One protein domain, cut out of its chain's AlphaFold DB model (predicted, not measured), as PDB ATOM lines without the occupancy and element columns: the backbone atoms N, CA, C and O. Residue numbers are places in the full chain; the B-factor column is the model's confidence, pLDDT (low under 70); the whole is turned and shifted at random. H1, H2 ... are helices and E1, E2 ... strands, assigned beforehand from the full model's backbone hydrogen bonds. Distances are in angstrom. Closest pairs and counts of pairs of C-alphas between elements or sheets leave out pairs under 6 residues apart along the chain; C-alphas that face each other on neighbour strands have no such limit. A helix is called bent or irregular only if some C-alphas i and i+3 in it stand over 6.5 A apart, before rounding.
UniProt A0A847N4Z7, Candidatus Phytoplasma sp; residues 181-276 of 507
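Overview. This is residues 181 to 276 of the 507 residues of a protein of Candidatus Phytoplasma sp (UniProt A0A847N4Z7). A single longer helix, H2, packs on two small antiparallel sheets, the three-stranded sheet E5 E4 E6 on one side and the hairpin E1 E2 on another. Strand E6 bends by 55 degrees, and it comes near E2, while the short H1 and E3 lie at one end, away from H2. The printed part has 96 residues, with two named helices and six named strands in the order E1 E2 H1 E3 E4 E5 H2 E6; the class is mixed, helices and strands. The whole is compact, with a radius of gyration of the C-alphas of 12.6 A, and spans 35 by 25 by 25 A.

Along the chain. In the larger sheet, E5 is residues 246 to 249, E4 is residues 237 to 240, and E6, residues 267 to 275, is 22.4 A long and ends with C-alpha 275 at (46.356, -43.797, -22.823). H2, residues 251 to 264, is 16.3 A long and begins with C-alpha 251 at (56.759, -41.719, -12.022). E1, residues 186 to 192, is 18.9 A long, with C-alpha 186 at (51.715, -56.637, -12.310); E2, residues 198 to 205, is 20.9 A long. H1 is residues 210 to 213 and E3 is residues 219 to 223.

Arrangement. In the sheet E5 E4 E6, N 237 and O 249 are 2.9 A apart between E4 and E5, a hairpin, and N 238 and O 270 are 3.0 A apart between E4 and E6, within hydrogen-bond range. E6 bends at residue 270. H2 is on one face of this sheet, making two layers, at a height over the sheet of 8.8 A; it runs along the strands, at 20 degrees to E4 on the local plane. E5, H2 and E6 form a split strand-helix-strand unit, two strands running the same way with E4 between them, and its crossover is right-handed. The closest C-alphas of E1 and H2, those of Ile 189 and Ala 255, are 5.3 A apart; those of E2 and H2, Ile 200 and Ala 255, 5.7 A. E1 and E2 are a hairpin, with N 189 and O 201 3.0 A apart. Residues 200 to 201 of E2 also pair, antiparallel, with residues 231 to 232. E2 and E6 are near each other. The closest C-alphas of H1 and E3, those of Lys 213 and Glu 223, are 6.2 A apart; E3 pairs with no named strand, and E3 and H2 are apart. H2 is irregular, with C-alphas 252 and 255 8.7 A apart, and 7 of its 10 O i to N i+4 pairs are within hydrogen-bond range; H1 is too short for such a pair.

Size, cuts and confidence. The two C-alphas farthest apart, those of Leu 194 and Gln 243, are 38.3 A apart. The printed part has no cut. The link from E3 to E4, residues 224 to 236, is long; the other links are tight. The mean pLDDT of the printed part is 79.7, and residues 194 to 196, 217 to 221, 234 to 236, 242 to 244 and 273 to 276 are under 70.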
ATOM      1  N   SER A 181      55.481 -56.387  -9.192       91.00
ATOM      2  CA  SER A 181      54.789 -56.279  -7.904       91.00
ATOM      3  C   SER A 181      54.080 -57.597  -7.610       91.00
ATOM      4  O   SER A 181      53.118 -57.965  -8.291       91.00
ATOM      5  N   LYS A 182      54.537 -58.310  -6.578       87.62
ATOM      6  CA  LYS A 182      53.928 -59.578  -6.152       87.62
ATOM      7  C   LYS A 182      52.584 -59.373  -5.467       87.62
ATOM      8  O   LYS A 182      51.740 -60.259  -5.519       87.62
ATOM      9  N   ARG A 183      52.371 -58.225  -4.824       86.19
ATOM     10  CA  ARG A 183      51.137 -57.928  -4.085       86.19
ATOM     11  C   ARG A 183      49.975 -57.562  -5.005       86.19
ATOM     12  O   ARG A 183      48.837 -57.920  -4.721       86.19
ATOM     13  N   TYR A 184      50.259 -56.873  -6.107       87.50
ATOM     14  CA  TYR A 184      49.249 -56.480  -7.092       87.50
ATOM     15  C   TYR A 184      49.273 -57.340  -8.360       87.50
ATOM     16  O   TYR A 184      48.352 -57.243  -9.165       87.50
ATOM     17  N   GLY A 185      50.280 -58.198  -8.549       88.38
ATOM     18  CA  GLY A 185      50.364 -59.102  -9.697       88.38
ATOM     19  C   GLY A 185      50.480 -58.353 -11.017       88.38
ATOM     20  O   GLY A 185      49.680 -58.577 -11.923       88.38
ATOM     21  N   VAL A 186      51.454 -57.446 -11.112       91.62
ATOM     22  CA  VAL A 186      51.715 -56.637 -12.310       91.62
ATOM     23  C   VAL A 186      53.208 -56.531 -12.594       91.62
ATOM     24  O   VAL A 186      54.002 -56.365 -11.668       91.62
ATOM     25  N   ILE A 187      53.583 -56.617 -13.870       91.25
ATOM     26  CA  ILE A 187      54.948 -56.370 -14.350       91.25
ATOM     27  C   ILE A 187      55.003 -54.991 -15.003       91.25
ATOM     28  O   ILE A 187      54.215 -54.692 -15.905       91.25
ATOM     29  N   LEU A 188      55.947 -54.168 -14.552       92.12
ATOM     30  CA  LEU A 188      56.155 -52.796 -14.999       92.12
ATOM     31  C   LEU A 188      57.531 -52.637 -15.650       92.12
ATOM     32  O   LEU A 188      58.511 -53.218 -15.185       92.12
ATOM     33  N   ILE A 189      57.620 -51.809 -16.689       92.25
ATOM     34  CA  ILE A 189      58.894 -51.419 -17.311       92.25
ATOM     35  C   ILE A 189      58.986 -49.910 -17.467       92.25
ATOM     36  O   ILE A 189      57.978 -49.231 -17.672       92.25
ATOM     37  N   ASP A 190      60.212 -49.401 -17.423       89.50
ATOM     38  CA  ASP A 190      60.500 -48.036 -17.838       89.50
ATOM     39  C   ASP A 190      60.429 -47.933 -19.361       89.50
ATOM     40  O   ASP A 190      60.934 -48.786 -20.095       89.50
ATOM     41  N   SER A 191      59.781 -46.883 -19.847       83.25
ATOM     42  CA  SER A 191      59.654 -46.582 -21.268       83.25
ATOM     43  C   SER A 191      59.662 -45.066 -21.470       83.25
ATOM     44  O   SER A 191      59.610 -44.283 -20.522       83.25
ATOM     45  N   THR A 192      59.722 -44.631 -22.721       74.94
ATOM     46  CA  THR A 192      59.508 -43.232 -23.105       74.94
ATOM     47  C   THR A 192      58.256 -43.121 -23.961       74.94
ATOM     48  O   THR A 192      58.008 -43.997 -24.796       74.94
ATOM     49  N   ASN A 193      57.443 -42.088 -23.742       70.75
ATOM     50  CA  ASN A 193      56.280 -41.821 -24.586       70.75
ATOM     51  C   ASN A 193      56.716 -41.291 -25.966       70.75
ATOM     52  O   ASN A 193      57.898 -41.044 -26.222       70.75
ATOM     53  N   LEU A 194      55.746 -41.112 -26.866       63.97
ATOM     54  CA  LEU A 194      55.995 -40.574 -28.205       63.97
ATOM     55  C   LEU A 194      56.520 -39.136 -28.197       63.97
ATOM     56  O   LEU A 194      57.024 -38.707 -29.226       63.97
ATOM     57  N   GLU A 195      56.446 -38.428 -27.069       62.84
ATOM     58  CA  GLU A 195      56.956 -37.068 -26.872       62.84
ATOM     59  C   GLU A 195      58.368 -37.048 -26.250       62.84
ATOM     60  O   GLU A 195      58.997 -35.997 -26.213       62.84
ATOM     61  N   GLY A 196      58.932 -38.209 -25.886       65.31
ATOM     62  CA  GLY A 196      60.292 -38.346 -25.344       65.31
ATOM     63  C   GLY A 196      60.375 -38.316 -23.814       65.31
ATOM     64  O   GLY A 196      61.468 -38.296 -23.250       65.31
ATOM     65  N   GLU A 197      59.242 -38.341 -23.125       70.50
ATOM     66  CA  GLU A 197      59.167 -38.232 -21.674       70.50
ATOM     67  C   GLU A 197      59.101 -39.605 -21.005       70.50
ATOM     68  O   GLU A 197      58.540 -40.558 -21.550       70.50
ATOM     69  N   SER A 198      59.664 -39.707 -19.799       77.31
ATOM     70  CA  SER A 198      59.673 -40.947 -19.020       77.31
ATOM     71  C   SER A 198      58.262 -41.373 -18.618       77.31
ATOM     72  O   SER A 198      57.528 -40.618 -17.974       77.31
ATOM     73  N   ILE A 199      57.918 -42.612 -18.954       83.62
ATOM     74  CA  ILE A 199      56.669 -43.278 -18.590       83.62
ATOM     75  C   ILE A 199      56.961 -44.649 -17.997       83.62
ATOM     76  O   ILE A 199      57.972 -45.277 -18.308       83.62
ATOM     77  N   ILE A 200      56.034 -45.146 -17.186       87.06
ATOM     78  CA  ILE A 200      56.050 -46.539 -16.736       87.06
ATOM     79  C   ILE A 200      54.955 -47.272 -17.498       87.06
ATOM     80  O   ILE A 200      53.817 -46.812 -17.529       87.06
ATOM     81  N   LYS A 201      55.283 -48.395 -18.130       87.44
ATOM     82  CA  LYS A 201      54.339 -49.186 -18.923       87.44
ATOM     83  C   LYS A 201      54.000 -50.491 -18.217       87.44
ATOM     84  O   LYS A 201      54.887 -51.174 -17.705       87.44
ATOM     85  N   VAL A 202      52.725 -50.856 -18.259       88.25
ATOM     86  CA  VAL A 202      52.235 -52.160 -17.830       88.25
ATOM     87  C   VAL A 202      52.542 -53.189 -18.912       88.25
ATOM     88  O   VAL A 202      52.070 -53.080 -20.043       88.25
ATOM     89  N   VAL A 203      53.351 -54.188 -18.575       88.25
ATOM     90  CA  VAL A 203      53.705 -55.283 -19.490       88.25
ATOM     91  C   VAL A 203      52.703 -56.415 -19.388       88.25
ATOM     92  O   VAL A 203      52.297 -56.964 -20.405       88.25
ATOM     93  N   LYS A 204      52.341 -56.782 -18.157       89.44
ATOM     94  CA  LYS A 204      51.527 -57.965 -17.882       89.44
ATOM     95  C   LYS A 204      50.788 -57.821 -16.566       89.44
ATOM     96  O   LYS A 204      51.360 -57.296 -15.607       89.44
ATOM     97  N   ILE A 205      49.559 -58.328 -16.508       89.81
ATOM     98  CA  ILE A 205      48.726 -58.311 -15.299       89.81
ATOM     99  C   ILE A 205      48.148 -59.709 -15.062       89.81
ATOM    100  O   ILE A 205      47.593 -60.323 -15.971       89.81
ATOM    101  N   HIS A 206      48.239 -60.204 -13.826       89.69
ATOM    102  CA  HIS A 206      47.631 -61.475 -13.430       89.69
ATOM    103  C   HIS A 206      46.098 -61.419 -13.580       89.69
ATOM    104  O   HIS A 206      45.486 -60.384 -13.322       89.69
ATOM    105  N   GLU A 207      45.451 -62.520 -13.975       85.88
ATOM    106  CA  GLU A 207      43.993 -62.544 -14.205       85.88
ATOM    107  C   GLU A 207      43.191 -62.178 -12.951       85.88
ATOM    108  O   GLU A 207      42.292 -61.344 -13.012       85.88
ATOM    109  N   ASP A 208      43.596 -62.709 -11.799       84.00
ATOM    110  CA  ASP A 208      42.997 -62.392 -10.495       84.00
ATOM    111  C   ASP A 208      43.541 -61.115  -9.834       84.00
ATOM    112  O   ASP A 208      43.336 -60.898  -8.635       84.00
ATOM    113  N   SER A 209      44.277 -60.278 -10.573       86.62
ATOM    114  CA  SER A 209      44.820 -59.038 -10.020       86.62
ATOM    115  C   SER A 209      43.691 -58.077  -9.616       86.62
ATOM    116  O   SER A 209      42.754 -57.858 -10.390       86.62
ATOM    117  N   PRO A 210      43.801 -57.406  -8.456       85.00
ATOM    118  CA  PRO A 210      42.890 -56.325  -8.070       85.00
ATOM    119  C   PRO A 210      42.894 -55.155  -9.070       85.00
ATOM    120  O   PRO A 210      41.922 -54.407  -9.133       85.00
ATOM    121  N   LEU A 211      43.951 -55.003  -9.879       86.56
ATOM    122  CA  LEU A 211      44.056 -53.958 -10.900       86.56
ATOM    123  C   LEU A 211      43.058 -54.163 -12.050       86.56
ATOM    124  O   LEU A 211      42.583 -53.184 -12.620       86.56
ATOM    125  N   LYS A 212      42.654 -55.411 -12.337       85.38
ATOM    126  CA  LYS A 212      41.581 -55.713 -13.303       85.38
ATOM    127  C   LYS A 212      40.176 -55.416 -12.764       85.38
ATOM    128  O   LYS A 212      39.204 -55.527 -13.497       85.38
ATOM    129  N   LYS A 213      40.057 -55.047 -11.486       83.31
ATOM    130  CA  LYS A 213      38.805 -54.639 -10.826       83.31
ATOM    131  C   LYS A 213      38.914 -53.218 -10.268       83.31
ATOM    132  O   LYS A 213      38.317 -52.891  -9.242       83.31
ATOM    133  N   ALA A 214      39.753 -52.398 -10.895       82.12
ATOM    134  CA  ALA A 214      39.885 -50.988 -10.572       82.12
ATOM    135  C   ALA A 214      38.589 -50.224 -10.907       82.12
ATOM    136  O   ALA A 214      37.820 -50.636 -11.773       82.12
ATOM    137  N   TYR A 215      38.353 -49.111 -10.214       79.50
ATOM    138  CA  TYR A 215      37.190 -48.233 -10.384       79.50
ATOM    139  C   TYR A 215      37.624 -46.841 -10.831       79.50
ATOM    140  O   TYR A 215      38.753 -46.433 -10.557       79.50
ATOM    141  N   LEU A 216      36.736 -46.069 -11.452       75.62
ATOM    142  CA  LEU A 216      37.013 -44.661 -11.729       75.62
ATOM    143  C   LEU A 216      37.142 -43.848 -10.433       75.62
ATOM    144  O   LEU A 216      36.388 -44.001  -9.472       75.62
ATOM    145  N   TYR A 217      38.113 -42.940 -10.401       66.69
ATOM    146  CA  TYR A 217      38.282 -41.991  -9.307       66.69
ATOM    147  C   TYR A 217      37.034 -41.104  -9.169       66.69
ATOM    148  O   TYR A 217      36.613 -40.478 -10.139       66.69
ATOM    149  N   ASN A 218      36.477 -41.033  -7.954       65.94
ATOM    150  CA  ASN A 218      35.189 -40.413  -7.584       65.94
ATOM    151  C   ASN A 218      33.912 -41.185  -7.962       65.94
ATOM    152  O   ASN A 218      32.828 -40.730  -7.597       65.94
ATOM    153  N   ASP A 219      34.012 -42.351  -8.605       69.19
ATOM    154  CA  ASP A 219      32.858 -43.213  -8.877       69.19
ATOM    155  C   ASP A 219      33.196 -44.691  -8.633       69.19
ATOM    156  O   ASP A 219      33.633 -45.432  -9.514       69.19
ATOM    157  N   ASN A 220      32.953 -45.135  -7.397       65.19
ATOM    158  CA  ASN A 220      33.231 -46.500  -6.944       65.19
ATOM    159  C   ASN A 220      32.266 -47.559  -7.519       65.19
ATOM    160  O   ASN A 220      32.316 -48.711  -7.078       65.19
ATOM    161  N   GLN A 221      31.361 -47.187  -8.433       68.75
ATOM    162  CA  GLN A 221      30.433 -48.109  -9.096       68.75
ATOM    163  C   GLN A 221      30.828 -48.414 -10.543       68.75
ATOM    164  O   GLN A 221      30.405 -49.439 -11.076       68.75
ATOM    165  N   VAL A 222      31.651 -47.567 -11.171       71.88
ATOM    166  CA  VAL A 222      32.108 -47.772 -12.549       71.88
ATOM    167  C   VAL A 222      33.460 -48.471 -12.538       71.88
ATOM    168  O   VAL A 222      34.486 -47.868 -12.218       71.88
ATOM    169  N   GLU A 223      33.457 -49.758 -12.881       78.19
ATOM    170  CA  GLU A 223      34.682 -50.533 -13.082       78.19
ATOM    171  C   GLU A 223      35.412 -50.060 -14.346       78.19
ATOM    172  O   GLU A 223      34.815 -49.884 -15.407       78.19
ATOM    173  N   SER A 224      36.717 -49.851 -14.219       78.44
ATOM    174  CA  SER A 224      37.632 -49.476 -15.292       78.44
ATOM    175  C   SER A 224      38.918 -50.281 -15.097       78.44
ATOM    176  O   SER A 224      39.804 -49.824 -14.369       78.44
ATOM    177  N   PRO A 225      39.006 -51.501 -15.659       81.88
ATOM    178  CA  PRO A 225      40.159 -52.376 -15.474       81.88
ATOM    179  C   PRO A 225      41.434 -51.725 -16.013       81.88
ATOM    180  O   PRO A 225      41.400 -51.030 -17.023       81.88
ATOM    181  N   LEU A 226      42.555 -51.977 -15.339       83.69
ATOM    182  CA  LEU A 226      43.876 -51.725 -15.905       83.69
ATOM    183  C   LEU A 226      44.201 -52.832 -16.913       83.69
ATOM    184  O   LEU A 226      44.078 -54.014 -16.573       83.69
ATOM    185  N   ASP A 227      44.660 -52.451 -18.101       81.19
ATOM    186  CA  ASP A 227      44.986 -53.364 -19.191       81.19
ATOM    187  C   ASP A 227      46.492 -53.416 -19.491       81.19
ATOM    188  O   ASP A 227      47.293 -52.542 -19.143       81.19
ATOM    189  N   GLU A 228      46.907 -54.496 -20.156       83.12
ATOM    190  CA  GLU A 228      48.278 -54.628 -20.640       83.12
ATOM    191  C   GLU A 228      48.566 -53.576 -21.715       83.12
ATOM    192  O   GLU A 228      47.837 -53.422 -22.693       83.12
ATOM    193  N   GLY A 229      49.679 -52.865 -21.558       74.25
ATOM    194  CA  GLY A 229      50.060 -51.765 -22.431       74.25
ATOM    195  C   GLY A 229      49.640 -50.383 -21.940       74.25
ATOM    196  O   GLY A 229      50.132 -49.409 -22.517       74.25
ATOM    197  N   ASP A 230      48.827 -50.291 -20.882       79.19
ATOM    198  CA  ASP A 230      48.544 -49.024 -20.210       79.19
ATOM    199  C   ASP A 230      49.828 -48.403 -19.665       79.19
ATOM    200  O   ASP A 230      50.801 -49.089 -19.329       79.19
ATOM    201  N   THR A 231      49.852 -47.075 -19.608       81.50
ATOM    202  CA  THR A 231      51.037 -46.339 -19.174       81.50
ATOM    203  C   THR A 231      50.700 -45.353 -18.077       81.50
ATOM    204  O   THR A 231      49.581 -44.860 -17.982       81.50
ATOM    205  N   PHE A 232      51.692 -45.042 -17.263       80.69
ATOM    206  CA  PHE A 232      51.627 -44.016 -16.241       80.69
ATOM    207  C   PHE A 232      52.535 -42.870 -16.680       80.69
ATOM    208  O   PHE A 232      53.719 -43.085 -16.959       80.69
ATOM    209  N   TYR A 233      51.993 -41.650 -16.722       71.25
ATOM    210  CA  TYR A 233      52.719 -40.442 -17.117       71.25
ATOM    211  C   TYR A 233      52.355 -39.235 -16.232       71.25
ATOM    212  O   TYR A 233      51.195 -39.061 -15.868       71.25
ATOM    213  N   ASN A 234      53.367 -38.423 -15.889       60.84
ATOM    214  CA  ASN A 234      53.294 -37.070 -15.302       60.84
ATOM    215  C   ASN A 234      52.180 -36.798 -14.273       60.84
ATOM    216  O   ASN A 234      51.543 -35.745 -14.273       60.84
ATOM    217  N   ALA A 235      51.955 -37.738 -13.363       59.53
ATOM    218  CA  ALA A 235      51.011 -37.563 -12.278       59.53
ATOM    219  C   ALA A 235      51.493 -38.314 -11.034       59.53
ATOM    220  O   ALA A 235      52.123 -39.371 -11.115       59.53
ATOM    221  N   GLY A 236      51.256 -37.712  -9.869       65.38
ATOM    222  CA  GLY A 236      51.597 -38.321  -8.593       65.38
ATOM    223  C   GLY A 236      50.645 -39.474  -8.310       65.38
ATOM    224  O   GLY A 236      49.439 -39.259  -8.220       65.38
ATOM    225  N   VAL A 237      51.173 -40.686  -8.163       75.31
ATOM    226  CA  VAL A 237      50.355 -41.827  -7.748       75.31
ATOM    227  C   VAL A 237      50.169 -41.741  -6.241       75.31
ATOM    228  O   VAL A 237      51.143 -41.584  -5.500       75.31
ATOM    229  N   VAL A 238      48.921 -41.807  -5.789       80.88
ATOM    230  CA  VAL A 238      48.591 -41.696  -4.368       80.88
ATOM    231  C   VAL A 238      48.237 -43.073  -3.846       80.88
ATOM    232  O   VAL A 238      47.149 -43.596  -4.111       80.88
ATOM    233  N   PHE A 239      49.142 -43.633  -3.057       82.56
ATOM    234  CA  PHE A 239      48.932 -44.884  -2.353       82.56
ATOM    235  C   PHE A 239      48.635 -44.644  -0.876       82.56
ATOM    236  O   PHE A 239      48.986 -43.600  -0.322       82.56
ATOM    237  N   LYS A 240      48.034 -45.634  -0.216       78.88
ATOM    238  CA  LYS A 240      47.981 -45.705   1.243       78.88
ATOM    239  C   LYS A 240      48.553 -47.028   1.728       78.88
ATOM    240  O   LYS A 240      48.264 -48.090   1.162       78.88
ATOM    241  N   ASP A 241      49.374 -46.942   2.765       73.31
ATOM    242  CA  ASP A 241      49.866 -48.113   3.482       73.31
ATOM    243  C   ASP A 241      48.797 -48.693   4.423       73.31
ATOM    244  O   ASP A 241      47.653 -48.228   4.491       73.31
ATOM    245  N   ASP A 242      49.167 -49.758   5.128       66.25
ATOM    246  CA  ASP A 242      48.305 -50.485   6.054       66.25
ATOM    247  C   ASP A 242      47.868 -49.666   7.283       66.25
ATOM    248  O   ASP A 242      46.867 -50.023   7.910       66.25
ATOM    249  N   GLN A 243      48.579 -48.578   7.588       65.62
ATOM    250  CA  GLN A 243      48.310 -47.621   8.665       65.62
ATOM    251  C   GLN A 243      47.507 -46.404   8.181       65.62
ATOM    252  O   GLN A 243      47.213 -45.501   8.964       65.62
ATOM    253  N   GLY A 244      47.138 -46.368   6.898       68.12
ATOM    254  CA  GLY A 244      46.385 -45.270   6.295       68.12
ATOM    255  C   GLY A 244      47.233 -44.038   5.972       68.12
ATOM    256  O   GLY A 244      46.675 -42.999   5.611       68.12
ATOM    257  N   LYS A 245      48.565 -44.130   6.066       79.50
ATOM    258  CA  LYS A 245      49.475 -43.052   5.684       79.50
ATOM    259  C   LYS A 245      49.562 -42.972   4.163       79.50
ATOM    260  O   LYS A 245      49.773 -43.964   3.468       79.50
ATOM    261  N   THR A 246      49.433 -41.754   3.653       83.25
ATOM    262  CA  THR A 246      49.522 -41.466   2.222       83.25
ATOM    263  C   THR A 246      50.973 -41.495   1.740       83.25
ATOM    264  O   THR A 246      51.833 -40.808   2.294       83.25
ATOM    265  N   ILE A 247      51.233 -42.243   0.671       82.44
ATOM    266  CA  ILE A 247      52.507 -42.288  -0.049       82.44
ATOM    267  C   ILE A 247      52.278 -41.665  -1.426       82.44
ATOM    268  O   ILE A 247      51.482 -42.171  -2.215       82.44
ATOM    269  N   LEU A 248      52.972 -40.559  -1.705       84.25
ATOM    270  CA  LEU A 248      52.978 -39.928  -3.022       84.25
ATOM    271  C   LEU A 248      54.175 -40.447  -3.815       84.25
ATOM    272  O   LEU A 248      55.320 -40.270  -3.401       84.25
ATOM    273  N   PHE A 249      53.911 -41.066  -4.956       84.75
ATOM    274  CA  PHE A 249      54.943 -41.599  -5.829       84.75
ATOM    275  C   PHE A 249      55.070 -40.764  -7.099       84.75
ATOM    276  O   PHE A 249      54.074 -40.438  -7.745       84.75
ATOM    277  N   ASN A 250      56.308 -40.435  -7.464       84.19
ATOM    278  CA  ASN A 250      56.621 -39.760  -8.714       84.19
ATOM    279  C   ASN A 250      57.098 -40.789  -9.742       84.19
ATOM    280  O   ASN A 250      58.057 -41.512  -9.491       84.19
ATOM    281  N   ILE A 251      56.464 -40.800 -10.912       81.75
ATOM    282  CA  ILE A 251      56.759 -41.719 -12.022       81.75
ATOM    283  C   ILE A 251      58.220 -41.611 -12.486       81.75
ATOM    284  O   ILE A 251      58.800 -42.601 -12.921       81.75
ATOM    285  N   LYS A 252      58.867 -40.451 -12.303       81.94
ATOM    286  CA  LYS A 252      60.299 -40.261 -12.599       81.94
ATOM    287  C   LYS A 252      61.232 -41.148 -11.766       81.94
ATOM    288  O   LYS A 252      62.396 -41.284 -12.123       81.94
ATOM    289  N   ASN A 253      60.745 -41.741 -10.676       85.44
ATOM    290  CA  ASN A 253      61.529 -42.648  -9.839       85.44
ATOM    291  C   ASN A 253      61.684 -44.050 -10.461       85.44
ATOM    292  O   ASN A 253      62.442 -44.857  -9.926       85.44
ATOM    293  N   GLY A 254      60.989 -44.329 -11.568       87.75
ATOM    294  CA  GLY A 254      61.131 -45.551 -12.353       87.75
ATOM    295  C   GLY A 254      60.225 -46.707 -11.924       87.75
ATOM    296  O   GLY A 254      59.619 -46.713 -10.846       87.75
ATOM    297  N   ALA A 255      60.130 -47.705 -12.796       88.94
ATOM    298  CA  ALA A 255      59.250 -48.860 -12.671       88.94
ATOM    299  C   ALA A 255      59.608 -49.755 -11.476       88.94
ATOM    300  O   ALA A 255      58.709 -50.270 -10.809       88.94
ATOM    301  N   GLU A 256      60.898 -49.891 -11.154       91.69
ATOM    302  CA  GLU A 256      61.354 -50.655  -9.985       91.69
ATOM    303  C   GLU A 256      60.808 -50.068  -8.682       91.69
ATOM    304  O   GLU A 256      60.202 -50.771  -7.870       91.69
ATOM    305  N   ALA A 257      60.971 -48.756  -8.500       89.62
ATOM    306  CA  ALA A 257      60.493 -48.063  -7.314       89.62
ATOM    307  C   ALA A 257      58.961 -48.129  -7.214       89.62
ATOM    308  O   ALA A 257      58.420 -48.282  -6.119       89.62
ATOM    309  N   MET A 258      58.255 -48.076  -8.350       89.06
ATOM    310  CA  MET A 258      56.799 -48.227  -8.381       89.06
ATOM    311  C   MET A 258      56.363 -49.626  -7.934       89.06
ATOM    312  O   MET A 258      55.461 -49.742  -7.106       89.06
ATOM    313  N   ALA A 259      57.018 -50.680  -8.430       88.50
ATOM    314  CA  ALA A 259      56.733 -52.058  -8.035       88.50
ATOM    315  C   ALA A 259      56.966 -52.283  -6.530       88.50
ATOM    316  O   ALA A 259      56.133 -52.890  -5.856       88.50
ATOM    317  N   GLN A 260      58.043 -51.717  -5.977       88.00
ATOM    318  CA  GLN A 260      58.328 -51.780  -4.541       88.00
ATOM    319  C   GLN A 260      57.273 -51.049  -3.698       88.00
ATOM    320  O   GLN A 260      56.877 -51.550  -2.646       88.00
ATOM    321  N   VAL A 261      56.796 -49.881  -4.143       86.88
ATOM    322  CA  VAL A 261      55.732 -49.140  -3.446       86.88
ATOM    323  C   VAL A 261      54.402 -49.891  -3.524       86.88
ATOM    324  O   VAL A 261      53.713 -50.008  -2.512       86.88
ATOM    325  N   LEU A 262      54.057 -50.471  -4.675       87.69
ATOM    326  CA  LEU A 262      52.887 -51.346  -4.803       87.69
ATOM    327  C   LEU A 262      52.954 -52.508  -3.800       87.69
ATOM    328  O   LEU A 262      51.984 -52.775  -3.097       87.69
ATOM    329  N   ASP A 263      54.122 -53.124  -3.633       85.25
ATOM    330  CA  ASP A 263      54.318 -54.220  -2.679       85.25
ATOM    331  C   ASP A 263      54.287 -53.798  -1.205       85.25
ATOM    332  O   ASP A 263      54.176 -54.657  -0.331       85.25
ATOM    333  N   GLN A 264      54.340 -52.500  -0.905       80.62
ATOM    334  CA  GLN A 264      54.215 -51.956   0.452       80.62
ATOM    335  C   GLN A 264      52.828 -51.369   0.731       80.62
ATOM    336  O   GLN A 264      52.506 -51.059   1.875       80.62
ATOM    337  N   THR A 265      51.982 -51.227  -0.286       82.31
ATOM    338  CA  THR A 265      50.701 -50.522  -0.161       82.31
ATOM    339  C   THR A 265      49.540 -51.494  -0.073       82.31
ATOM    340  O   THR A 265      49.664 -52.687  -0.364       82.31
ATOM    341  N   VAL A 266      48.417 -51.004   0.442       78.69
ATOM    342  CA  VAL A 266      47.199 -51.803   0.630       78.69
ATOM    343  C   VAL A 266      46.049 -51.213  -0.171       78.69
ATOM    344  O   VAL A 266      45.148 -51.937  -0.573       78.69
ATOM    345  N   TYR A 267      46.084 -49.911  -0.434       81.81
ATOM    346  CA  TYR A 267      45.039 -49.197  -1.144       81.81
ATOM    347  C   TYR A 267      45.650 -48.208  -2.135       81.81
ATOM    348  O   TYR A 267      46.605 -47.498  -1.803       81.81
ATOM    349  N   ILE A 268      45.074 -48.132  -3.336       84.19
ATOM    350  CA  ILE A 268      45.470 -47.146  -4.343       84.19
ATOM    351  C   ILE A 268      44.335 -46.137  -4.483       84.19
ATOM    352  O   ILE A 268      43.301 -46.433  -5.075       84.19
ATOM    353  N   SER A 269      44.525 -44.949  -3.908       78.69
ATOM    354  CA  SER A 269      43.538 -43.859  -3.961       78.69
ATOM    355  C   SER A 269      43.432 -43.227  -5.334       78.69
ATOM    356  O   SER A 269      42.348 -42.823  -5.723       78.69
ATOM    357  N   MET A 270      44.556 -43.064  -6.026       78.19
ATOM    358  CA  MET A 270      44.591 -42.423  -7.332       78.19
ATOM    359  C   MET A 270      45.759 -42.995  -8.122       78.19
ATOM    360  O   MET A 270      46.918 -42.767  -7.775       78.19
ATOM    361  N   LEU A 271      45.427 -43.725  -9.181       81.88
ATOM    362  CA  LEU A 271      46.343 -44.272 -10.166       81.88
ATOM    363  C   LEU A 271      46.022 -43.654 -11.534       81.88
ATOM    364  O   LEU A 271      45.107 -44.117 -12.210       81.88
ATOM    365  N   PRO A 272      46.722 -42.583 -11.926       75.31
ATOM    366  CA  PRO A 272      46.544 -41.936 -13.219       75.31
ATOM    367  C   PRO A 272      47.086 -42.844 -14.325       75.31
ATOM    368  O   PRO A 272      48.289 -42.898 -14.571       75.31
ATOM    369  N   THR A 273      46.194 -43.571 -14.984       68.38
ATOM    370  CA  THR A 273      46.493 -44.254 -16.244       68.38
ATOM    371  C   THR A 273      46.375 -43.261 -17.381       68.38
ATOM    372  O   THR A 273      45.449 -42.456 -17.425       68.38
ATOM    373  N   VAL A 274      47.335 -43.286 -18.288       62.72
ATOM    374  CA  VAL A 274      47.364 -42.437 -19.465       62.72
ATOM    375  C   VAL A 274      47.373 -43.352 -20.673       62.72
ATOM    376  O   VAL A 274      48.316 -44.120 -20.892       62.72
ATOM    377  N   LEU A 275      46.321 -43.257 -21.478       57.81
ATOM    378  CA  LEU A 275      46.356 -43.797 -22.823       57.81
ATOM    379  C   LEU A 275      47.201 -42.829 -23.652       57.81
ATOM    380  O   LEU A 275      46.739 -41.737 -23.981       57.81
ATOM    381  N   VAL A 276      48.460 -43.200 -23.910       52.66
ATOM    382  CA  VAL A 276      49.422 -42.337 -24.616       52.66
ATOM    383  C   VAL A 276      48.845 -41.950 -25.976       52.66
ATOM    384  O   VAL A 276      48.588 -42.819 -26.817       52.66
TER     385      VAL A 276